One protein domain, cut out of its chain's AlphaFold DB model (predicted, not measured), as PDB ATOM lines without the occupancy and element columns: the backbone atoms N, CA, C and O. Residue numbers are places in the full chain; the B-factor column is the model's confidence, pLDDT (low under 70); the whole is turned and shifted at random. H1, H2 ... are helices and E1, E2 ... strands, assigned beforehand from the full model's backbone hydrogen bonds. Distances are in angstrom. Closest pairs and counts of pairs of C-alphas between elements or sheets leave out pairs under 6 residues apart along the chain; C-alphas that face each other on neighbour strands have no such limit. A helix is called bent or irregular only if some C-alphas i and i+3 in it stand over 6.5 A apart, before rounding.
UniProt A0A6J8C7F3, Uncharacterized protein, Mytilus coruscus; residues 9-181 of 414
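AT A GLANCE: This is residues 9 to 181 of the 414 residues of an uncharacterized protein of Mytilus coruscus (UniProt A0A6J8C7F3). One twisted sheet of five strands forms a wall, with two long helices, H4 and H5, crossing each other over one of its faces. The short H3 covers edge strand E1 on the other face, while neither H1 nor H2 is on the sheet: H1 packs on H5 near residues 164 to 168, and H2 packs crosswise on H4 at residues 77 to 81. The printed part has 173 residues, with five named helices and five named strands in the order H1 H2 H3 E1 H4 E2 E3 E4 E5 H5. The sheet runs E1 E5 E4 E3 E2, antiparallel throughout, and the class is mixed, helices and strands. The whole is compact, with a radius of gyration of the C-alphas of 16.0 A and spans of 45 by 40 by 30 A.

IN THESE COORDINATES: In the sheet, E1 is residues 66 to 70, beginning at C-alpha 66 (68.540, 14.005, 183.153), E5 146 to 150, E4 134 to 141 at 20.0 A, E3 117 to 124 at 22.9 A, and E2 97 to 102 at 16.0 A. H4, residues 73 to 93, measures 29.7 A, and H5, residues 154 to 176, measures 30.5 A and ends at C-alpha 176 (43.115, 17.963, 201.959). H4 is irregular, with C-alphas 74 and 77 lying 7.4 A apart; H5 is only just irregular, with C-alphas 159 and 162 at 6.8 A, and has a kink of 43 degrees near residue 161. H1 is residues 9 to 18, from C-alpha 9 (42.253, 11.797, 182.564), H2 24 to 29, and H3 45 to 49.

HOW THE PARTS SIT: E2, E3, E4 and E5 form a meander, each strand the antiparallel neighbour of the one before, and each successive pair is a hairpin. Within hydrogen-bond range are N 100 and O 121 at 3.0 A between E2 and E3, N 120 and O 138 at 2.8 A between E3 and E4, N 139 and O 148 at 2.8 A between E4 and E5, and N 67 and O 149 at 2.9 A between E1 and E5. H4 is on the sheet over E4, E3 and E2 at a height of 9.8 A, along the strands, at 24 degrees to E3 on the local plane. H5 is on the same face, over E5, at a height of 12.8 A. H4 and H5 touch at a steep tilt of 63 degrees, opposite ways; their closest C-alphas, those of Leu 78 and Ile 169, are 6.0 A apart. H3 is on the opposite face, over E1. H2 touches H4 with residues 77 to 81 of H4 alone, about perpendicular at 88 degrees, the closest C-alphas being those of Ile 26 and Lys 81, 6.5 A apart. H1 and H5 only just touch, with 3 pairs of C-alphas within 8 A, the closest being Ile 12 and Ile 164 at 7.2 A. Every O i to N i+4 pair is within hydrogen-bond range in H1, H2 and H3, against 11 of 17 in H4 and 17 of 19 in H5.

THE WHOLE: The two C-alphas farthest apart, those of His 128 and Glu 178, are 48.3 A apart. The printed part has no cut. The links H2 to H3, H3 to E1 and E2 to E3 are long. The mean pLDDT of the printed part is 89.4; residues 109 to 115, 127 to 130 and 178 to 181 are under 70.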
ATOM      1  N   GLU A   9      43.513  11.731 181.814       82.75
ATOM      2  CA  GLU A   9      42.253  11.797 182.564       82.75
ATOM      3  C   GLU A   9      41.715  10.421 182.973       82.75
ATOM      4  O   GLU A   9      41.190  10.268 184.077       82.75
ATOM      5  N   SER A  10      41.825   9.415 182.099       83.56
ATOM      6  CA  SER A  10      41.371   8.056 182.413       83.56
ATOM      7  C   SER A  10      42.204   7.418 183.529       83.56
ATOM      8  O   SER A  10      41.654   6.755 184.415       83.56
ATOM      9  N   VAL A  11      43.511   7.691 183.538       82.62
ATOM     10  CA  VAL A  11      44.442   7.238 184.577       82.62
ATOM     11  C   VAL A  11      44.126   7.917 185.906       82.62
ATOM     12  O   VAL A  11      43.945   7.229 186.910       82.62
ATOM     13  N   ILE A  12      43.959   9.243 185.910       85.88
ATOM     14  CA  ILE A  12      43.616  10.008 187.118       85.88
ATOM     15  C   ILE A  12      42.288   9.530 187.714       85.88
ATOM     16  O   ILE A  12      42.237   9.227 188.901       85.88
ATOM     17  N   LYS A  13      41.238   9.354 186.899       85.75
ATOM     18  CA  LYS A  13      39.939   8.832 187.373       85.75
ATOM     19  C   LYS A  13      40.041   7.435 187.978       85.75
ATOM     20  O   LYS A  13      39.277   7.098 188.878       85.75
ATOM     21  N   THR A  14      40.935   6.600 187.453       83.62
ATOM     22  CA  THR A  14      41.175   5.263 188.004       83.62
ATOM     23  C   THR A  14      41.852   5.375 189.364       83.62
ATOM     24  O   THR A  14      41.382   4.775 190.325       83.62
ATOM     25  N   ILE A  15      42.882   6.220 189.463       81.62
ATOM     26  CA  ILE A  15      43.616   6.476 190.705       81.62
ATOM     27  C   ILE A  15      42.703   7.060 191.791       81.62
ATOM     28  O   ILE A  15      42.766   6.593 192.923       81.62
ATOM     29  N   GLU A  16      41.833   8.018 191.459       80.88
ATOM     30  CA  GLU A  16      40.883   8.632 192.405       80.88
ATOM     31  C   GLU A  16      39.900   7.618 193.002       80.88
ATOM     32  O   GLU A  16      39.475   7.763 194.145       80.88
ATOM     33  N   LYS A  17      39.522   6.587 192.239       81.50
ATOM     34  CA  LYS A  17      38.604   5.546 192.717       81.50
ATOM     35  C   LYS A  17      39.284   4.533 193.627       81.50
ATOM     36  O   LYS A  17      38.618   3.963 194.486       81.50
ATOM     37  N   SER A  18      40.564   4.253 193.385       75.94
ATOM     38  CA  SER A  18      41.274   3.154 194.038       75.94
ATOM     39  C   SER A  18      42.179   3.587 195.184       75.94
ATOM     40  O   SER A  18      42.548   2.735 195.985       75.94
ATOM     41  N   ASN A  19      42.561   4.865 195.260       79.88
ATOM     42  CA  ASN A  19      43.588   5.325 196.189       79.88
ATOM     43  C   ASN A  19      43.084   6.389 197.156       79.88
ATOM     44  O   ASN A  19      42.315   7.284 196.807       79.88
ATOM     45  N   ASP A  20      43.598   6.311 198.379       84.88
ATOM     46  CA  ASP A  20      43.382   7.321 199.400       84.88
ATOM     47  C   ASP A  20      44.207   8.578 199.084       84.88
ATOM     48  O   ASP A  20      45.440   8.540 199.105       84.88
ATOM     49  N   LEU A  21      43.533   9.697 198.802       90.50
ATOM     50  CA  LEU A  21      44.163  11.004 198.573       90.50
ATOM     51  C   LEU A  21      44.532  11.726 199.881       90.50
ATOM     52  O   LEU A  21      45.168  12.783 199.841       90.50
ATOM     53  N   ASN A  22      44.146  11.182 201.035       90.88
ATOM     54  CA  ASN A  22      44.481  11.735 202.337       90.88
ATOM     55  C   ASN A  22      45.994  11.626 202.618       90.88
ATOM     56  O   ASN A  22      46.675  10.674 202.215       90.88
ATOM     57  N   LEU A  23      46.525  12.628 203.314       91.19
ATOM     58  CA  LEU A  23      47.906  12.678 203.780       91.19
ATOM     59  C   LEU A  23      48.146  11.939 205.105       91.19
ATOM     60  O   LEU A  23      49.302  11.813 205.488       91.19
ATOM     61  N   ASP A  24      47.118  11.423 205.784       89.50
ATOM     62  CA  ASP A  24      47.240  10.783 207.106       89.50
ATOM     63  C   ASP A  24      48.319   9.684 207.161       89.50
ATOM     64  O   ASP A  24      49.133   9.662 208.085       89.50
ATOM     65  N   SER A  25      48.391   8.810 206.147       89.56
ATOM     66  CA  SER A  25      49.436   7.776 206.076       89.56
ATOM     67  C   SER A  25      50.836   8.382 205.941       89.56
ATOM     68  O   SER A  25      51.772   7.975 206.625       89.56
ATOM     69  N   ILE A  26      50.961   9.426 205.118       92.56
ATOM     70  CA  ILE A  26      52.220  10.133 204.882       92.56
ATOM     71  C   ILE A  26      52.655  10.901 206.127       92.56
ATOM     72  O   ILE A  26      53.839  10.914 206.432       92.56
ATOM     73  N   PHE A  27      51.735  11.492 206.889       89.81
ATOM     74  CA  PHE A  27      52.072  12.138 208.159       89.81
ATOM     75  C   PHE A  27      52.602  11.145 209.195       89.81
ATOM     76  O   PHE A  27      53.464  11.502 209.995       89.81
ATOM     77  N   SER A  28      52.110   9.903 209.179       88.94
ATOM     78  CA  SER A  28      52.607   8.857 210.074       88.94
ATOM     79  C   SER A  28      54.017   8.387 209.702       88.94
ATOM     80  O   SER A  28      54.799   8.055 210.592       88.94
ATOM     81  N   GLU A  29      54.339   8.320 208.410       90.38
ATOM     82  CA  GLU A  29      55.636   7.831 207.912       90.38
ATOM     83  C   GLU A  29      56.705   8.931 207.850       90.38
ATOM     84  O   GLU A  29      57.877   8.692 208.151       90.38
ATOM     85  N   TYR A  30      56.291  10.152 207.513       91.19
ATOM     86  CA  TYR A  30      57.130  11.339 207.377       91.19
ATOM     87  C   TYR A  30      56.619  12.418 208.335       91.19
ATOM     88  O   TYR A  30      55.976  13.388 207.911       91.19
ATOM     89  N   PRO A  31      56.886  12.261 209.641       85.81
ATOM     90  CA  PRO A  31      56.370  13.180 210.639       85.81
ATOM     91  C   PRO A  31      56.968  14.585 210.425       85.81
ATOM     92  O   PRO A  31      58.088  14.699 209.908       85.81
ATOM     93  N   PRO A  32      56.256  15.671 210.779       82.94
ATOM     94  CA  PRO A  32      56.654  17.041 210.438       82.94
ATOM     95  C   PRO A  32      58.093  17.408 210.827       82.94
ATOM     96  O   PRO A  32      58.743  18.184 210.132       82.94
ATOM     97  N   GLU A  33      58.633  16.805 211.886       84.62
ATOM     98  CA  GLU A  33      59.995  17.040 212.371       84.62
ATOM     99  C   GLU A  33      61.075  16.567 211.383       84.62
ATOM    100  O   GLU A  33      62.194  17.085 211.399       84.62
ATOM    101  N   CYS A  34      60.765  15.599 210.508       85.81
ATOM    102  CA  CYS A  34      61.703  15.125 209.487       85.81
ATOM    103  C   CYS A  34      61.765  16.053 208.261       85.81
ATOM    104  O   CYS A  34      62.771  16.061 207.531       85.81
ATOM    105  N   ILE A  35      60.722  16.869 208.069       88.94
ATOM    106  CA  ILE A  35      60.578  17.809 206.961       88.94
ATOM    107  C   ILE A  35      61.299  19.117 207.311       88.94
ATOM    108  O   ILE A  35      61.124  19.675 208.393       88.94
ATOM    109  N   PRO A  36      62.160  19.642 206.424       89.25
ATOM    110  CA  PRO A  36      62.850  20.891 206.694       89.25
ATOM    111  C   PRO A  36      61.854  22.051 206.735       89.25
ATOM    112  O   PRO A  36      61.048  22.202 205.830       89.25
ATOM    113  N   THR A  37      61.992  22.949 207.709       88.88
ATOM    114  CA  THR A  37      61.214  24.201 207.752       88.88
ATOM    115  C   THR A  37      61.635  25.194 206.665       88.88
ATOM    116  O   THR A  37      60.875  26.086 206.289       88.88
ATOM    117  N   LYS A  38      62.861  25.055 206.137       91.00
ATOM    118  CA  LYS A  38      63.405  25.854 205.032       91.00
ATOM    119  C   LYS A  38      64.251  24.989 204.105       91.00
ATOM    120  O   LYS A  38      65.084  24.207 204.560       91.00
ATOM    121  N   LEU A  39      64.086  25.190 202.800       92.19
ATOM    122  CA  LEU A  39      64.901  24.522 201.789       92.19
ATOM    123  C   LEU A  39      66.306  25.132 201.726       92.19
ATOM    124  O   LEU A  39      66.470  26.352 201.673       92.19
ATOM    125  N   LYS A  40      67.322  24.272 201.674       92.12
ATOM    126  CA  LYS A  40      68.707  24.654 201.386       92.12
ATOM    127  C   LYS A  40      68.859  24.992 199.903       92.12
ATOM    128  O   LYS A  40      68.192  24.420 199.038       92.12
ATOM    129  N   THR A  41      69.794  25.884 199.594       91.25
ATOM    130  CA  THR A  41      70.188  26.141 198.205       91.25
ATOM    131  C   THR A  41      70.879  24.896 197.627       91.25
ATOM    132  O   THR A  41      71.815  24.394 198.249       91.25
ATOM    133  N   PRO A  42      70.466  24.394 196.447       90.75
ATOM    134  CA  PRO A  42      71.150  23.292 195.772       90.75
ATOM    135  C   PRO A  42      72.616  23.639 195.478       90.75
ATOM    136  O   PRO A  42      72.915  24.767 195.085       90.75
ATOM    137  N   ALA A  43      73.531  22.676 195.617       85.62
ATOM    138  CA  ALA A  43      74.960  22.920 195.404       85.62
ATOM    139  C   ALA A  43      75.313  23.215 193.927       85.62
ATOM    140  O   ALA A  43      76.183  24.039 193.658       85.62
ATOM    141  N   GLY A  44      74.612  22.599 192.967       87.38
ATOM    142  CA  GLY A  44      74.900  22.730 191.531       87.38
ATOM    143  C   GLY A  44      74.152  23.870 190.835       87.38
ATOM    144  O   GLY A  44      72.951  24.044 191.032       87.38
ATOM    145  N   ASP A  45      74.830  24.606 189.952       91.06
ATOM    146  CA  ASP A  45      74.246  25.769 189.262       91.06
ATOM    147  C   ASP A  45      73.063  25.419 188.357       91.06
ATOM    148  O   ASP A  45      72.091  26.171 188.299       91.06
ATOM    149  N   LYS A  46      73.097  24.255 187.694       92.12
ATOM    150  CA  LYS A  46      71.950  23.754 186.919       92.12
ATOM    151  C   LYS A  46      70.752  23.484 187.844       92.12
ATOM    152  O   LYS A  46      69.660  23.973 187.580       92.12
ATOM    153  N   ALA A  47      70.965  22.834 188.990       90.56
ATOM    154  CA  ALA A  47      69.908  22.594 189.976       90.56
ATOM    155  C   ALA A  47      69.346  23.892 190.589       90.56
ATOM    156  O   ALA A  47      68.149  23.975 190.849       90.56
ATOM    157  N   LYS A  48      70.170  24.936 190.771       92.12
ATOM    158  CA  LYS A  48      69.698  26.264 191.214       92.12
ATOM    159  C   LYS A  48      68.759  26.919 190.195       92.12
ATOM    160  O   LYS A  48      67.826  27.602 190.609       92.12
ATOM    161  N   ARG A  49      68.999  26.701 188.894       95.06
ATOM    162  CA  ARG A  49      68.199  27.233 187.774       95.06
ATOM    163  C   ARG A  49      66.972  26.392 187.415       95.06
ATOM    164  O   ARG A  49      66.188  26.816 186.572       95.06
ATOM    165  N   ALA A  50      66.802  25.217 188.020       95.81
ATOM    166  CA  ALA A  50      65.636  24.379 187.780       95.81
ATOM    167  C   ALA A  50      64.339  25.132 188.123       95.81
ATOM    168  O   ALA A  50      64.246  25.794 189.163       95.81
ATOM    169  N   LYS A  51      63.348  25.050 187.225       96.88
ATOM    170  CA  LYS A  51      62.085  25.788 187.344       96.88
ATOM    171  C   LYS A  51      61.203  25.186 188.434       96.88
ATOM    172  O   LYS A  51      61.301  24.003 188.755       96.88
ATOM    173  N   TYR A  52      60.339  26.018 189.004       96.88
ATOM    174  CA  TYR A  52      59.340  25.571 189.966       96.88
ATOM    175  C   TYR A  52      58.263  24.747 189.251       96.88
ATOM    176  O   TYR A  52      57.610  25.271 188.353       96.88
ATOM    177  N   GLU A  53      58.129  23.474 189.633       95.88
ATOM    178  CA  GLU A  53      57.117  22.517 189.149       95.88
ATOM    179  C   GLU A  53      56.893  22.559 187.636       95.88
ATOM    180  O   GLU A  53      55.779  22.467 187.127       95.88
ATOM    181  N   SER A  54      57.993  22.713 186.910       97.00
ATOM    182  CA  SER A  54      58.026  22.793 185.462       97.00
ATOM    183  C   SER A  54      59.349  22.213 184.988       97.00
ATOM    184  O   SER A  54      60.403  22.497 185.563       97.00
ATOM    185  N   ILE A  55      59.293  21.386 183.947       95.75
ATOM    186  CA  ILE A  55      60.482  20.778 183.360       95.75
ATOM    187  C   ILE A  55      61.040  21.708 182.289       95.75
ATOM    188  O   ILE A  55      60.354  22.087 181.343       95.75
ATOM    189  N   ASP A  56      62.322  22.031 182.424       94.94
ATOM    190  CA  ASP A  56      63.113  22.603 181.344       94.94
ATOM    191  C   ASP A  56      64.002  21.508 180.751       94.94
ATOM    192  O   ASP A  56      65.013  21.120 181.346       94.94
ATOM    193  N   ILE A  57      63.600  20.985 179.589       93.44
ATOM    194  CA  ILE A  57      64.314  19.901 178.899       93.44
ATOM    195  C   ILE A  57      65.740  20.298 178.496       93.44
ATOM    196  O   ILE A  57      66.590  19.422 178.375       93.44
ATOM    197  N   ASN A  58      66.018  21.601 178.370       93.50
ATOM    198  CA  ASN A  58      67.311  22.140 177.945       93.50
ATOM    199  C   ASN A  58      68.219  22.517 179.127       93.50
ATOM    200  O   ASN A  58      69.318  23.041 178.933       93.50
ATOM    201  N   LEU A  59      67.775  22.298 180.372       93.12
ATOM    202  CA  LEU A  59      68.552  22.658 181.561       93.12
ATOM    203  C   LEU A  59      69.856  21.855 181.677       93.12
ATOM    204  O   LEU A  59      70.882  22.373 182.137       93.12
ATOM    205  N   TYR A  60      69.802  20.585 181.282       92.19
ATOM    206  CA  TYR A  60      70.940  19.678 181.222       92.19
ATOM    207  C   TYR A  60      71.265  19.346 179.770       92.19
ATOM    208  O   TYR A  60      70.405  19.410 178.903       92.19
ATOM    209  N   GLU A  61      72.522  18.991 179.513       86.00
ATOM    210  CA  GLU A  61      72.925  18.506 178.191       86.00
ATOM    211  C   GLU A  61      72.291  17.140 177.933       86.00
ATOM    212  O   GLU A  61      72.162  16.343 178.866       86.00
ATOM    213  N   ASP A  62      71.971  16.837 176.674       82.88
ATOM    214  CA  ASP A  62      71.318  15.577 176.291       82.88
ATOM    215  C   ASP A  62      72.061  14.351 176.829       82.88
ATOM    216  O   ASP A  62      71.450  13.447 177.389       82.88
ATOM    217  N   LYS A  63      73.400  14.378 176.794       86.88
ATOM    218  CA  LYS A  63      74.268  13.299 177.299       86.88
ATOM    219  C   LYS A  63      74.108  13.003 178.791       86.88
ATOM    220  O   LYS A  63      74.482  11.921 179.230       86.88
ATOM    221  N   ALA A  64      73.594  13.945 179.582       89.44
ATOM    222  CA  ALA A  64      73.361  13.726 181.005       89.44
ATOM    223  C   ALA A  64      72.149  12.818 181.266       89.44
ATOM    224  O   ALA A  64      72.003  12.332 182.386       89.44
ATOM    225  N   ASN A  65      71.278  12.613 180.264       94.25
ATOM    226  CA  ASN A  65      70.046  11.835 180.383       94.25
ATOM    227  C   ASN A  65      69.250  12.199 181.645       94.25
ATOM    228  O   ASN A  65      68.737  11.330 182.344       94.25
ATOM    229  N   MET A  66      69.137  13.502 181.923       96.06
ATOM    230  CA  MET A  66      68.540  14.005 183.153       96.06
ATOM    231  C   MET A  66      67.610  15.195 182.907       96.06
ATOM    232  O   MET A  66      67.843  16.004 182.009       96.06
ATOM    233  N   VAL A  67      66.574  15.305 183.733       97.12
ATOM    234  CA  VAL A  67      65.730  16.496 183.902       97.12
ATOM    235  C   VAL A  67      65.566  16.783 185.390       97.12
ATOM    236  O   VAL A  67      65.673  15.876 186.213       97.12
ATOM    237  N   ALA A  68      65.327  18.040 185.758       97.38
ATOM    238  CA  ALA A  68      65.039  18.395 187.142       97.38
ATOM    239  C   ALA A  68      64.100  19.594 187.235       97.38
ATOM    240  O   ALA A  68      64.086  20.461 186.359       97.38
ATOM    241  N   PHE A  69      63.370  19.661 188.340       97.88
ATOM    242  CA  PHE A  69      62.530  20.789 188.723       97.88
ATOM    243  C   PHE A  69      62.604  20.991 190.240       97.88
ATOM    244  O   PHE A  69      63.175  20.179 190.977       97.88
ATOM    245  N   ARG A  70      62.068  22.115 190.714       96.62
ATOM    246  CA  ARG A  70      62.046  22.479 192.134       96.62
ATOM    247  C   ARG A  70      60.626  22.573 192.648       96.62
ATOM    248  O   ARG A  70      59.709  22.886 191.896       96.62
ATOM    249  N   MET A  71      60.474  22.404 193.948       95.69
ATOM    250  CA  MET A  71      59.244  22.703 194.666       95.69
ATOM    251  C   MET A  71      59.502  23.677 195.816       95.69
ATOM    252  O   MET A  71      60.644  24.044 196.109       95.69
ATOM    253  N   LYS A  72      58.420  24.073 196.481       94.81
ATOM    254  CA  LYS A  72      58.451  24.811 197.741       94.81
ATOM    255  C   LYS A  72      58.316  23.852 198.924       94.81
ATOM    256  O   LYS A  72      57.881  22.714 198.770       94.81
ATOM    257  N   VAL A  73      58.699  24.337 200.101       93.19
ATOM    258  CA  VAL A  73      58.706  23.559 201.347       93.19
ATOM    259  C   VAL A  73      57.320  23.019 201.718       93.19
ATOM    260  O   VAL A  73      57.185  21.855 202.074       93.19
ATOM    261  N   ASP A  74      56.277  23.826 201.525       92.75
ATOM    262  CA  ASP A  74      54.877  23.502 201.818       92.75
ATOM    263  C   ASP A  74      54.302  22.404 200.913       92.75
ATOM    264  O   ASP A  74      53.217  21.887 201.165       92.75
ATOM    265  N   ARG A  75      55.031  22.022 199.860       95.12
ATOM    266  CA  ARG A  75      54.602  21.014 198.887       95.12
ATOM    267  C   ARG A  75      55.342  19.692 199.018       95.12
ATOM    268  O   ARG A  75      54.995  18.761 198.301       95.12
ATOM    269  N   ILE A  76      56.298  19.574 199.944       94.88
ATOM    270  CA  ILE A  76      57.081  18.344 200.131       94.88
ATOM    271  C   ILE A  76      56.161  17.142 200.345       94.88
ATOM    272  O   ILE A  76      56.232  16.188 199.578       94.88
ATOM    273  N   LEU A  77      55.251  17.212 201.318       94.56
ATOM    274  CA  LEU A  77      54.363  16.092 201.646       94.56
ATOM    275  C   LEU A  77      53.391  15.749 200.510       94.56
ATOM    276  O   LEU A  77      53.130  14.573 200.262       94.56
ATOM    277  N   LEU A  78      52.921  16.758 199.767       95.62
ATOM    278  CA  LEU A  78      52.104  16.539 198.570       95.62
ATOM    279  C   LEU A  78      52.877  15.732 197.528       95.62
ATOM    280  O   LEU A  78      52.344  14.774 196.973       95.62
ATOM    281  N   TRP A  79      54.138  16.084 197.287       97.44
ATOM    282  CA  TRP A  79      54.988  15.350 196.358       97.44
ATOM    283  C   TRP A  79      55.309  13.941 196.837       97.44
ATOM    284  O   TRP A  79      55.248  13.028 196.022       97.44
ATOM    285  N   ILE A  80      55.588  13.732 198.129       96.44
ATOM    286  CA  ILE A  80      55.785  12.381 198.680       96.44
ATOM    287  C   ILE A  80      54.545  11.522 198.408       96.44
ATOM    288  O   ILE A  80      54.664  10.459 197.800       96.44
ATOM    289  N   LYS A  81      53.346  12.018 198.750       95.62
ATOM    290  CA  LYS A  81      52.083  11.310 198.492       95.62
ATOM    291  C   LYS A  81      51.877  11.019 197.008       95.62
ATOM    292  O   LYS A  81      51.482   9.921 196.638       95.62
ATOM    293  N   THR A  82      52.155  11.999 196.155       96.94
ATOM    294  CA  THR A  82      51.990  11.879 194.701       96.94
ATOM    295  C   THR A  82      52.913  10.808 194.127       96.94
ATOM    296  O   THR A  82      52.477   9.972 193.338       96.94
ATOM    297  N   LEU A  83      54.181  10.806 194.548       97.38
ATOM    298  CA  LEU A  83      55.152   9.795 194.145       97.38
ATOM    299  C   LEU A  83      54.744   8.407 194.653       97.38
ATOM    300  O   LEU A  83      54.853   7.452 193.890       97.38
ATOM    301  N   HIS A  84      54.237   8.302 195.885       95.50
ATOM    302  CA  HIS A  84      53.735   7.045 196.446       95.50
ATOM    303  C   HIS A  84      52.571   6.492 195.616       95.50
ATOM    304  O   HIS A  84      52.653   5.379 195.105       95.50
ATOM    305  N   ILE A  85      51.531   7.300 195.389       95.25
ATOM    306  CA  ILE A  85      50.362   6.899 194.597       95.25
ATOM    307  C   ILE A  85      50.778   6.440 193.197       95.25
ATOM    308  O   ILE A  85      50.321   5.410 192.702       95.25
ATOM    309  N   TRP A  86      51.640   7.206 192.530       95.75
ATOM    310  CA  TRP A  86      51.992   6.911 191.149       95.75
ATOM    311  C   TRP A  86      52.951   5.726 191.019       95.75
ATOM    312  O   TRP A  86      52.696   4.800 190.252       95.75
ATOM    313  N   TYR A  87      54.057   5.728 191.762       96.00
ATOM    314  CA  TYR A  87      55.087   4.707 191.596       96.00
ATOM    315  C   TYR A  87      54.812   3.455 192.419       96.00
ATOM    316  O   TYR A  87      54.982   2.359 191.897       96.00
ATOM    317  N   TYR A  88      54.382   3.590 193.670       91.69
ATOM    318  CA  TYR A  88      54.164   2.440 194.545       91.69
ATOM    319  C   TYR A  88      52.797   1.797 194.283       91.69
ATOM    320  O   TYR A  88      52.732   0.629 193.902       91.69
ATOM    321  N   ASP A  89      51.716   2.572 194.387       91.75
ATOM    322  CA  ASP A  89      50.356   2.021 194.307       91.75
ATOM    323  C   ASP A  89      49.932   1.705 192.866       91.75
ATOM    324  O   ASP A  89      49.289   0.686 192.610       91.75
ATOM    325  N   HIS A  90      50.281   2.558 191.898       92.19
ATOM    326  CA  HIS A  90      49.885   2.350 190.505       92.19
ATOM    327  C   HIS A  90      50.913   1.526 189.717       92.19
ATOM    328  O   HIS A  90      50.619   0.400 189.310       92.19
ATOM    329  N   LEU A  91      52.128   2.045 189.505       91.94
ATOM    330  CA  LEU A  91      53.130   1.355 188.683       91.94
ATOM    331  C   LEU A  91      53.690   0.089 189.345       91.94
ATOM    332  O   LEU A  91      53.963  -0.879 188.630       91.94
ATOM    333  N   GLY A  92      53.806   0.059 190.677       91.06
ATOM    334  CA  GLY A  92      54.272  -1.105 191.439       91.06
ATOM    335  C   GLY A  92      53.348  -2.320 191.332       91.06
ATOM    336  O   GLY A  92      53.807  -3.456 191.432       91.06
ATOM    337  N   ASN A  93      52.066  -2.089 191.031       89.06
ATOM    338  CA  ASN A  93      51.082  -3.136 190.756       89.06
ATOM    339  C   ASN A  93      50.969  -3.492 189.262       89.06
ATOM    340  O   ASN A  93      50.206  -4.389 188.899       89.06
ATOM    341  N   SER A  94      51.716  -2.821 188.378       89.56
ATOM    342  CA  SER A  94      51.711  -3.141 186.949       89.56
ATOM    343  C   SER A  94      52.537  -4.396 186.646       89.56
ATOM    344  O   SER A  94      53.547  -4.687 187.287       89.56
ATOM    345  N   ALA A  95      52.139  -5.142 185.614       87.81
ATOM    346  CA  ALA A  95      52.900  -6.304 185.152       87.81
ATOM    347  C   ALA A  95      54.211  -5.922 184.434       87.81
ATOM    348  O   ALA A  95      55.074  -6.776 184.252       87.81
ATOM    349  N   GLU A  96      54.356  -4.659 184.028       90.38
ATOM    350  CA  GLU A  96      55.434  -4.181 183.156       90.38
ATOM    351  C   GLU A  96      56.633  -3.598 183.913       90.38
ATOM    352  O   GLU A  96      57.714  -3.476 183.336       90.38
ATOM    353  N   HIS A  97      56.461  -3.232 185.185       93.44
ATOM    354  CA  HIS A  97      57.477  -2.508 185.943       93.44
ATOM    355  C   HIS A  97      57.844  -3.234 187.245       93.44
ATOM    356  O   HIS A  97      57.007  -3.862 187.892       93.44
ATOM    357  N   ASP A  98      59.119  -3.148 187.614       94.06
ATOM    358  CA  ASP A  98      59.628  -3.426 188.959       94.06
ATOM    359  C   ASP A  98      60.025  -2.079 189.575       94.06
ATOM    360  O   ASP A  98      60.822  -1.339 188.992       94.06
ATOM    361  N   ILE A  99      59.413  -1.727 190.705       96.12
ATOM    362  CA  ILE A  99      59.591  -0.428 191.358       96.12
ATOM    363  C   ILE A  99      60.356  -0.645 192.656       96.12
ATOM    364  O   ILE A  99      59.888  -1.348 193.551       96.12
ATOM    365  N   ARG A 100      61.522  -0.007 192.779       96.25
ATOM    366  CA  ARG A 100      62.323  -0.040 194.009       96.25
ATOM    367  C   ARG A 100      62.320   1.328 194.660       96.25
ATOM    368  O   ARG A 100      62.802   2.299 194.078       96.25
ATOM    369  N   TRP A 101      61.767   1.386 195.862       96.19
ATOM    370  CA  TRP A 101      61.637   2.600 196.655       96.19
ATOM    371  C   TRP A 101      62.651   2.585 197.797       96.19
ATOM    372  O   TRP A 101      62.719   1.621 198.557       96.19
ATOM    373  N   PHE A 102      63.445   3.646 197.905       94.38
ATOM    374  CA  PHE A 102      64.484   3.793 198.916       94.38
ATOM    375  C   PHE A 102      64.332   5.126 199.642       94.38
ATOM    376  O   PHE A 102      64.540   6.197 199.059       94.38
ATOM    377  N   ASP A 103      64.042   5.047 200.931       92.00
ATOM    378  CA  ASP A 103      64.087   6.147 201.878       92.00
ATOM    379  C   ASP A 103      64.290   5.628 203.307       92.00
ATOM    380  O   ASP A 103      64.164   4.440 203.589       92.00
ATOM    381  N   ASP A 104      64.680   6.534 204.202       84.94
ATOM    382  CA  ASP A 104      64.758   6.255 205.636       84.94
ATOM    383  C   ASP A 104      64.483   7.546 206.425       84.94
ATOM    384  O   ASP A 104      65.414   8.273 206.802       84.94
ATOM    385  N   PRO A 105      63.199   7.889 206.639       85.38
ATOM    386  CA  PRO A 105      62.819   9.092 207.377       85.38
ATOM    387  C   PRO A 105      63.333   9.100 208.823       85.38
ATOM    388  O   PRO A 105      63.619  10.170 209.370       85.38
ATOM    389  N   ALA A 106      63.501   7.927 209.444       79.19
ATOM    390  CA  ALA A 106      63.990   7.810 210.817       79.19
ATOM    391  C   ALA A 106      65.457   8.254 210.941       79.19
ATOM    392  O   ALA A 106      65.859   8.830 211.959       79.19
ATOM    393  N   ASP A 107      66.247   8.044 209.890       74.81
ATOM    394  CA  ASP A 107      67.648   8.452 209.833       74.81
ATOM    395  C   ASP A 107      67.851   9.909 209.393       74.81
ATOM    396  O   ASP A 107      68.909  10.497 209.654       74.81
ATOM    397  N   TRP A 108      66.823  10.563 208.838       81.06
ATOM    398  CA  TRP A 108      66.875  11.995 208.509       81.06
ATOM    399  C   TRP A 108      67.020  12.890 209.748       81.06
ATOM    400  O   TRP A 108      67.502  14.021 209.630       81.06
ATOM    401  N   ASN A 109      66.636  12.409 210.930       68.75
ATOM    402  CA  ASN A 109      66.732  13.165 212.182       68.75
ATOM    403  C   ASN A 109      68.063  12.966 212.921       68.75
ATOM    404  O   ASN A 109      68.463  13.830 213.696       68.75
ATOM    405  N   LYS A 110      68.777  11.861 212.670       64.69
ATOM    406  CA  LYS A 110      69.987  11.490 213.428       64.69
ATOM    407  C   LYS A 110      71.262  12.125 212.879       64.69
ATOM    408  O   LYS A 110      72.172  12.437 213.638       64.69
ATOM    409  N   ASN A 111      71.322  12.352 211.566       59.91
ATOM    410  CA  ASN A 111      72.525  12.828 210.888       59.91
ATOM    411  C   ASN A 111      72.287  14.202 210.248       59.91
ATOM    412  O   ASN A 111      71.780  14.299 209.131       59.91
ATOM    413  N   ALA A 112      72.727  15.277 210.911       57.34
ATOM    414  CA  ALA A 112      72.617  16.656 210.409       57.34
ATOM    415  C   ALA A 112      73.281  16.890 209.026       57.34
ATOM    416  O   ALA A 112      72.996  17.891 208.361       57.34
ATOM    417  N   GLY A 113      74.141  15.962 208.581       58.53
ATOM    418  CA  GLY A 113      74.816  15.972 207.278       58.53
ATOM    419  C   GLY A 113      74.366  14.899 206.276       58.53
ATOM    420  O   GLY A 113      74.913  14.862 205.178       58.53
ATOM    421  N   GLY A 114      73.407  14.029 206.618       62.47
ATOM    422  CA  GLY A 114      72.936  12.977 205.710       62.47
ATOM    423  C   GLY A 114      72.130  13.532 204.529       62.47
ATOM    424  O   GLY A 114      71.367  14.493 204.676       62.47
ATOM    425  N   ASN A 115      72.271  12.918 203.350       67.81
ATOM    426  CA  ASN A 115      71.447  13.240 202.184       67.81
ATOM    427  C   ASN A 115      70.006  12.765 202.424       67.81
ATOM    428  O   ASN A 115      69.672  11.619 202.147       67.81
ATOM    429  N   LYS A 116      69.149  13.661 202.930       87.88
ATOM    430  CA  LYS A 116      67.699  13.438 203.032       87.88
ATOM    431  C   LYS A 116      67.101  13.367 201.629       87.88
ATOM    432  O   LYS A 116      66.889  14.413 201.002       87.88
ATOM    433  N   ALA A 117      66.895  12.157 201.126       93.62
ATOM    434  CA  ALA A 117      66.354  11.937 199.800       93.62
ATOM    435  C   ALA A 117      65.452  10.705 199.756       93.62
ATOM    436  O   ALA A 117      65.695   9.732 200.465       93.62
ATOM    437  N   ILE A 118      64.456  10.767 198.881       96.19
ATOM    438  CA  ILE A 118      63.697   9.609 198.415       96.19
ATOM    439  C   ILE A 118      64.246   9.247 197.040       96.19
ATOM    440  O   ILE A 118      64.434  10.124 196.191       96.19
ATOM    441  N   CYS A 119      64.523   7.972 196.818       97.56
ATOM    442  CA  CYS A 119      65.004   7.454 195.550       97.56
ATOM    443  C   CYS A 119      64.064   6.358 195.053       97.56
ATOM    444  O   CYS A 119      63.803   5.393 195.759       97.56
ATOM    445  N   ILE A 120      63.604   6.490 193.814       98.25
ATOM    446  CA  ILE A 120      62.680   5.558 193.175       98.25
ATOM    447  C   ILE A 120      63.333   5.087 191.885       98.25
ATOM    448  O   ILE A 120      63.647   5.898 191.013       98.25
ATOM    449  N   GLU A 121      63.566   3.788 191.768       97.81
ATOM    450  CA  GLU A 121      64.096   3.164 190.560       97.81
ATOM    451  C   GLU A 121      62.967   2.444 189.830       97.81
ATOM    452  O   GLU A 121      62.252   1.636 190.423       97.81
ATOM    453  N   ILE A 122      62.808   2.769 188.547       96.94
ATOM    454  CA  ILE A 122      61.792   2.195 187.672       96.94
ATOM    455  C   ILE A 122      62.518   1.253 186.718       96.94
ATOM    456  O   ILE A 122      63.262   1.703 185.842       96.94
ATOM    457  N   LEU A 123      62.317  -0.050 186.885       95.44
ATOM    458  CA  LEU A 123      62.939  -1.084 186.062       95.44
ATOM    459  C   LEU A 123      61.886  -1.751 185.171       95.44
ATOM    460  O   LEU A 123      60.730  -1.892 185.569       95.44
ATOM    461  N   ALA A 124      62.273  -2.166 183.965       92.94
ATOM    462  CA  ALA A 124      61.384  -2.952 183.113       92.94
ATOM    463  C   ALA A 124      61.323  -4.398 183.616       92.94
ATOM    464  O   ALA A 124      62.355  -5.023 183.878       92.94
ATOM    465  N   LYS A 125      60.114  -4.944 183.727       87.69
ATOM    466  CA  LYS A 125      59.888  -6.324 184.149       87.69
ATOM    467  C   LYS A 125      59.842  -7.220 182.916       87.69
ATOM    468  O   LYS A 125      58.828  -7.296 182.228       87.69
ATOM    469  N   HIS A 126      60.948  -7.902 182.626       80.62
ATOM    470  CA  HIS A 126      60.970  -8.931 181.591       80.62
ATOM    471  C   HIS A 126      60.709 -10.309 182.215       80.62
ATOM    472  O   HIS A 126      61.445 -10.716 183.110       80.62
ATOM    473  N   PRO A 127      59.687 -11.059 181.758       66.62
ATOM    474  CA  PRO A 127      59.305 -12.337 182.367       66.62
ATOM    475  C   PRO A 127      60.361 -13.449 182.232       66.62
ATOM    476  O   PRO A 127      60.220 -14.495 182.861       66.62
ATOM    477  N   HIS A 128      61.405 -13.241 181.426       68.94
ATOM    478  CA  HIS A 128      62.406 -14.260 181.100       68.94
ATOM    479  C   HIS A 128      63.861 -13.809 181.263       68.94
ATOM    480  O   HIS A 128      64.749 -14.615 181.003       68.94
ATOM    481  N   ASP A 129      64.116 -12.572 181.698       65.25
ATOM    482  CA  ASP A 129      65.477 -12.038 181.801       65.25
ATOM    483  C   ASP A 129      65.889 -11.857 183.264       65.25
ATOM    484  O   ASP A 129      65.118 -11.355 184.083       65.25
ATOM    485  N   SER A 130      67.107 -12.281 183.605       63.81
ATOM    486  CA  SER A 130      67.648 -12.141 184.964       63.81
ATOM    487  C   SER A 130      68.065 -10.707 185.294       63.81
ATOM    488  O   SER A 130      68.210 -10.369 186.468       63.81
ATOM    489  N   GLU A 131      68.255  -9.865 184.277       77.81
ATOM    490  CA  GLU A 131      68.564  -8.447 184.435       77.81
ATOM    491  C   GLU A 131      67.343  -7.603 184.061       77.81
ATOM    492  O   GLU A 131      66.940  -7.536 182.903       77.81
ATOM    493  N   THR A 132      66.744  -6.940 185.050       81.81
ATOM    494  CA  THR A 132      65.700  -5.940 184.812       81.81
ATOM    495  C   THR A 132      66.372  -4.604 184.477       81.81
ATOM    496  O   THR A 132      67.033  -4.017 185.338       81.81
ATOM    497  N   PRO A 133      66.277  -4.096 183.233       91.50
ATOM    498  CA  PRO A 133      66.977  -2.875 182.862       91.50
ATOM    499  C   PRO A 133      66.345  -1.667 183.563       91.50
ATOM    500  O   PRO A 133      65.123  -1.492 183.560       91.50
ATOM    501  N   LEU A 134      67.187  -0.806 184.142       94.19
ATOM    502  CA  LEU A 134      66.762   0.469 184.718       94.19
ATOM    503  C   LEU A 134      66.289   1.404 183.595       94.19
ATOM    504  O   LEU A 134      67.085   1.824 182.752       94.19
ATOM    505  N   LEU A 135      65.008   1.764 183.607       95.00
ATOM    506  CA  LEU A 135      64.439   2.725 182.663       95.00
ATOM    507  C   LEU A 135      64.878   4.140 183.034       95.00
ATOM    508  O   LEU A 135      65.489   4.855 182.232       95.00
ATOM    509  N   TYR A 136      64.573   4.530 184.269       97.56
ATOM    510  CA  TYR A 136      65.025   5.771 184.877       97.56
ATOM    511  C   TYR A 136      64.870   5.722 186.402       97.56
ATOM    512  O   TYR A 136      64.232   4.837 186.970       97.56
ATOM    513  N   LYS A 137      65.486   6.697 187.059       98.00
ATOM    514  CA  LYS A 137      65.517   6.894 188.502       98.00
ATOM    515  C   LYS A 137      65.008   8.288 188.825       98.00
ATOM    516  O   LYS A 137      65.513   9.264 188.270       98.00
ATOM    517  N   VAL A 138      64.057   8.385 189.744       98.38
ATOM    518  CA  VAL A 138      63.588   9.648 190.320       98.38
ATOM    519  C   VAL A 138      64.253   9.820 191.679       98.38
ATOM    520  O   VAL A 138      64.201   8.932 192.522       98.38
ATOM    521  N   THR A 139      64.919  10.947 191.907       97.81
ATOM    522  CA  THR A 139      65.472  11.298 193.220       97.81
ATOM    523  C   THR A 139      64.857  12.603 193.687       97.81
ATOM    524  O   THR A 139      64.992  13.632 193.027       97.81
ATOM    525  N   PHE A 140      64.217  12.568 194.847       97.31
ATOM    526  CA  PHE A 140      63.659  13.733 195.504       97.31
ATOM    527  C   PHE A 140      64.531  14.121 196.699       97.31
ATOM    528  O   PHE A 140      64.507  13.477 197.743       97.31
ATOM    529  N   PHE A 141      65.299  15.201 196.554       95.44
ATOM    530  CA  PHE A 141      66.115  15.768 197.624       95.44
ATOM    531  C   PHE A 141      65.277  16.654 198.544       95.44
ATOM    532  O   PHE A 141      65.152  17.863 198.324       95.44
ATOM    533  N   ILE A 142      64.783  16.066 199.629       94.06
ATOM    534  CA  ILE A 142      63.933  16.720 200.632       94.06
ATOM    535  C   ILE A 142      64.548  18.029 201.135       94.06
ATOM    536  O   ILE A 142      63.881  19.054 201.221       94.06
ATOM    537  N   SER A 143      65.858  18.029 201.399       92.19
ATOM    538  CA  SER A 143      66.557  19.199 201.946       92.19
ATOM    539  C   SER A 143      66.612  20.411 201.010       92.19
ATOM    540  O   SER A 143      66.758  21.532 201.493       92.19
ATOM    541  N   THR A 144      66.517  20.217 199.693       94.44
ATOM    542  CA  THR A 144      66.664  21.294 198.692       94.44
ATOM    543  C   THR A 144      65.397  21.539 197.871       94.44
ATOM    544  O   THR A 144      65.317  22.540 197.151       94.44
ATOM    545  N   GLY A 145      64.419  20.632 197.969       95.38
ATOM    546  CA  GLY A 145      63.197  20.641 197.173       95.38
ATOM    547  C   GLY A 145      63.437  20.330 195.696       95.38
ATOM    548  O   GLY A 145      62.599  20.674 194.869       95.38
ATOM    549  N   VAL A 146      64.589  19.757 195.337       97.19
ATOM    550  CA  VAL A 146      64.901  19.370 193.956       97.19
ATOM    551  C   VAL A 146      64.401  17.953 193.714       97.19
ATOM    552  O   VAL A 146      64.777  17.037 194.446       97.19
ATOM    553  N   ILE A 147      63.612  17.772 192.660       98.00
ATOM    554  CA  ILE A 147      63.326  16.456 192.089       98.00
ATOM    555  C   ILE A 147      64.102  16.349 190.785       98.00
ATOM    556  O   ILE A 147      63.991  17.211 189.912       98.00
ATOM    557  N   GLN A 148      64.903  15.296 190.672       97.06
ATOM    558  CA  GLN A 148      65.633  14.947 189.460       97.06
ATOM    559  C   GLN A 148      65.155  13.597 188.935       97.06
ATOM    560  O   GLN A 148      64.904  12.681 189.716       97.06
ATOM    561  N   THR A 149      65.100  13.467 187.617       97.88
ATOM    562  CA  THR A 149      64.861  12.197 186.935       97.88
ATOM    563  C   THR A 149      66.024  11.929 186.001       97.88
ATOM    564  O   THR A 149      66.341  12.783 185.174       97.88
ATOM    565  N   GLN A 150      66.656  10.762 186.125       97.25
ATOM    566  CA  GLN A 150      67.828  10.370 185.346       97.25
ATOM    567  C   GLN A 150      67.656   8.969 184.750       97.25
ATOM    568  O   GLN A 150      67.301   8.038 185.466       97.25
ATOM    569  N   GLY A 151      67.951   8.795 183.464       95.75
ATOM    570  CA  GLY A 151      67.951   7.488 182.804       95.75
ATOM    571  C   GLY A 151      67.663   7.563 181.312       95.75
ATOM    572  O   GLY A 151      67.272   8.606 180.786       95.75
ATOM    573  N   ASN A 152      67.843   6.436 180.625       91.56
ATOM    574  CA  ASN A 152      67.697   6.356 179.169       91.56
ATOM    575  C   ASN A 152      66.252   6.593 178.709       91.56
ATOM    576  O   ASN A 152      66.034   7.053 177.594       91.56
ATOM    577  N   ALA A 153      65.271   6.329 179.574       93.75
ATOM    578  CA  ALA A 153      63.859   6.567 179.302       93.75
ATOM    579  C   ALA A 153      63.312   7.829 180.001       93.75
ATOM    580  O   ALA A 153      62.115   7.899 180.281       93.75
ATOM    581  N   LYS A 154      64.147   8.847 180.282       93.38
ATOM    582  CA  LYS A 154      63.690  10.103 180.919       93.38
ATOM    583  C   LYS A 154      62.556  10.789 180.147       93.38
ATOM    584  O   LYS A 154      61.717  11.448 180.750       93.38
ATOM    585  N   ASP A 155      62.510  10.636 178.825       92.94
ATOM    586  CA  ASP A 155      61.492  11.288 177.997       92.94
ATOM    587  C   ASP A 155      60.101  10.693 178.243       92.94
ATOM    588  O   ASP A 155      59.101  11.403 178.128       92.94
ATOM    589  N   LYS A 156      60.028   9.422 178.680       93.81
ATOM    590  CA  LYS A 156      58.787   8.814 179.184       93.81
ATOM    591  C   LYS A 156      58.284   9.595 180.395       93.81
ATOM    592  O   LYS A 156      57.128   9.999 180.403       93.81
ATOM    593  N   PHE A 157      59.172   9.901 181.342       95.94
ATOM    594  CA  PHE A 157      58.827  10.712 182.507       95.94
ATOM    595  C   PHE A 157      58.334  12.110 182.115       95.94
ATOM    596  O   PHE A 157      57.315  12.563 182.623       95.94
ATOM    597  N   VAL A 158      59.019  12.794 181.192       96.00
ATOM    598  CA  VAL A 158      58.624  14.148 180.757       96.00
ATOM    599  C   VAL A 158      57.254  14.143 180.071       96.00
ATOM    600  O   VAL A 158      56.443  15.032 180.319       96.00
ATOM    601  N   LYS A 159      57.004  13.158 179.202       94.75
ATOM    602  CA  LYS A 159      55.798  13.100 178.368       94.75
ATOM    603  C   LYS A 159      54.574  12.554 179.107       94.75
ATOM    604  O   LYS A 159      53.470  13.008 178.826       94.75
ATOM    605  N   TRP A 160      54.761  11.591 180.007       93.94
ATOM    606  CA  TRP A 160      53.667  10.836 180.621       93.94
ATOM    607  C   TRP A 160      53.570  11.062 182.124       93.94
ATOM    608  O   TRP A 160      52.583  11.622 182.595       93.94
ATOM    609  N   ASP A 161      54.596  10.668 182.874       95.62
ATOM    610  CA  ASP A 161      54.537  10.655 184.334       95.62
ATOM    611  C   ASP A 161      54.412  12.070 184.911       95.62
ATOM    612  O   ASP A 161      53.573  12.314 185.771       95.62
ATOM    613  N   PHE A 162      55.193  13.036 184.425       97.31
ATOM    614  CA  PHE A 162      55.198  14.389 184.980       97.31
ATOM    615  C   PHE A 162      53.830  15.098 184.887       97.31
ATOM    616  O   PHE A 162      53.377  15.606 185.916       97.31
ATOM    617  N   PRO A 163      53.122  15.108 183.737       96.62
ATOM    618  CA  PRO A 163      51.747  15.609 183.669       96.62
ATOM    619  C   PRO A 163      50.787  14.952 184.670       96.62
ATOM    620  O   PRO A 163      49.998  15.650 185.307       96.62
ATOM    621  N   ILE A 164      50.878  13.628 184.844       96.06
ATOM    622  CA  ILE A 164      50.043  12.872 185.790       96.06
ATOM    623  C   ILE A 164      50.355  13.294 187.229       96.06
ATOM    624  O   ILE A 164      49.443  13.602 187.993       96.06
ATOM    625  N   LEU A 165      51.639  13.374 187.586       97.06
ATOM    626  CA  LEU A 165      52.088  13.791 188.915       97.06
ATOM    627  C   LEU A 165      51.608  15.211 189.253       97.06
ATOM    628  O   LEU A 165      51.120  15.449 190.355       97.06
ATOM    629  N   ILE A 166      51.689  16.154 188.310       97.06
ATOM    630  CA  ILE A 166      51.193  17.523 188.517       97.06
ATOM    631  C   ILE A 166      49.687  17.539 188.785       97.06
ATOM    632  O   ILE A 166      49.232  18.265 189.672       97.06
ATOM    633  N   GLU A 167      48.916  16.747 188.044       95.88
ATOM    634  CA  GLU A 167      47.468  16.682 188.231       95.88
ATOM    635  C   GLU A 167      47.100  16.039 189.574       95.88
ATOM    636  O   GLU A 167      46.288  16.590 190.318       95.88
ATOM    637  N   LEU A 168      47.778  14.954 189.956       95.00
ATOM    638  CA  LEU A 168      47.610  14.325 191.266       95.00
ATOM    639  C   LEU A 168      47.897  15.294 192.415       95.00
ATOM    640  O   LEU A 168      47.138  15.333 193.379       95.00
ATOM    641  N   ILE A 169      48.926  16.139 192.309       95.31
ATOM    642  CA  ILE A 169      49.201  17.138 193.349       95.31
ATOM    643  C   ILE A 169      48.044  18.123 193.506       95.31
ATOM    644  O   ILE A 169      47.721  18.496 194.637       95.31
ATOM    645  N   LYS A 170      47.424  18.571 192.406       94.56
ATOM    646  CA  LYS A 170      46.248  19.453 192.486       94.56
ATOM    647  C   LYS A 170      45.112  18.753 193.222       94.56
ATOM    648  O   LYS A 170      44.583  19.324 194.168       94.56
ATOM    649  N   LYS A 171      44.828  17.497 192.870       93.06
ATOM    650  CA  LYS A 171      43.779  16.683 193.502       93.06
ATOM    651  C   LYS A 171      44.021  16.438 194.984       93.06
ATOM    652  O   LYS A 171      43.123  16.644 195.791       93.06
ATOM    653  N   ILE A 172      45.240  16.063 195.365       93.44
ATOM    654  CA  ILE A 172      45.609  15.867 196.772       93.44
ATOM    655  C   ILE A 172      45.468  17.190 197.531       93.44
ATOM    656  O   ILE A 172      44.922  17.214 198.633       93.44
ATOM    657  N   LYS A 173      45.910  18.311 196.946       93.12
ATOM    658  CA  LYS A 173      45.749  19.633 197.561       93.12
ATOM    659  C   LYS A 173      44.272  20.004 197.740       93.12
ATOM    660  O   LYS A 173      43.905  20.468 198.814       93.12
ATOM    661  N   GLU A 174      43.441  19.799 196.723       91.94
ATOM    662  CA  GLU A 174      41.993  20.053 196.769       91.94
ATOM    663  C   GLU A 174      41.305  19.198 197.839       91.94
ATOM    664  O   GLU A 174      40.526  19.720 198.633       91.94
ATOM    665  N   PHE A 175      41.643  17.908 197.908       90.12
ATOM    666  CA  PHE A 175      41.062  16.966 198.863       90.12
ATOM    667  C   PHE A 175      41.397  17.311 200.321       90.12
ATOM    668  O   PHE A 175      40.534  17.246 201.194       90.12
ATOM    669  N   ASN A 176      42.648  17.689 200.596       89.12
ATOM    670  CA  ASN A 176      43.115  17.963 201.959       89.12
ATOM    671  C   ASN A 176      42.867  19.420 202.406       89.12
ATOM    672  O   ASN A 176      43.008  19.737 203.592       89.12
ATOM    673  N   GLY A 177      42.491  20.312 201.482       84.12
ATOM    674  CA  GLY A 177      42.226  21.723 201.756       84.12
ATOM    675  C   GLY A 177      43.413  22.443 202.407       84.12
ATOM    676  O   GLY A 177      44.578  22.203 202.085       84.12
ATOM    677  N   GLU A 178      43.127  23.332 203.360       68.75
ATOM    678  CA  GLU A 178      44.147  24.119 204.072       68.75
ATOM    679  C   GLU A 178      44.943  23.330 205.127       68.75
ATOM    680  O   GLU A 178      45.937  23.849 205.642       68.75
ATOM    681  N   ARG A 179      44.586  22.069 205.432       64.31
ATOM    682  CA  ARG A 179      45.312  21.249 206.430       64.31
ATOM    683  C   ARG A 179      46.801  21.106 206.106       64.31
ATOM    684  O   ARG A 179      47.624  20.993 207.007       64.31
ATOM    685  N   VAL A 180      47.154  21.182 204.823       62.38
ATOM    686  CA  VAL A 180      48.540  21.122 204.328       62.38
ATOM    687  C   VAL A 180      49.390  22.304 204.827       62.38
ATOM    688  O   VAL A 180      50.600  22.172 204.996       62.38
ATOM    689  N   ILE A 181      48.771  23.461 205.083       57.25
ATOM    690  CA  ILE A 181      49.469  24.709 205.422       57.25
ATOM    691  C   ILE A 181      49.783  24.771 206.926       57.25
ATOM    692  O   ILE A 181      50.840  25.261 207.318       57.25
TER     693      ILE A 181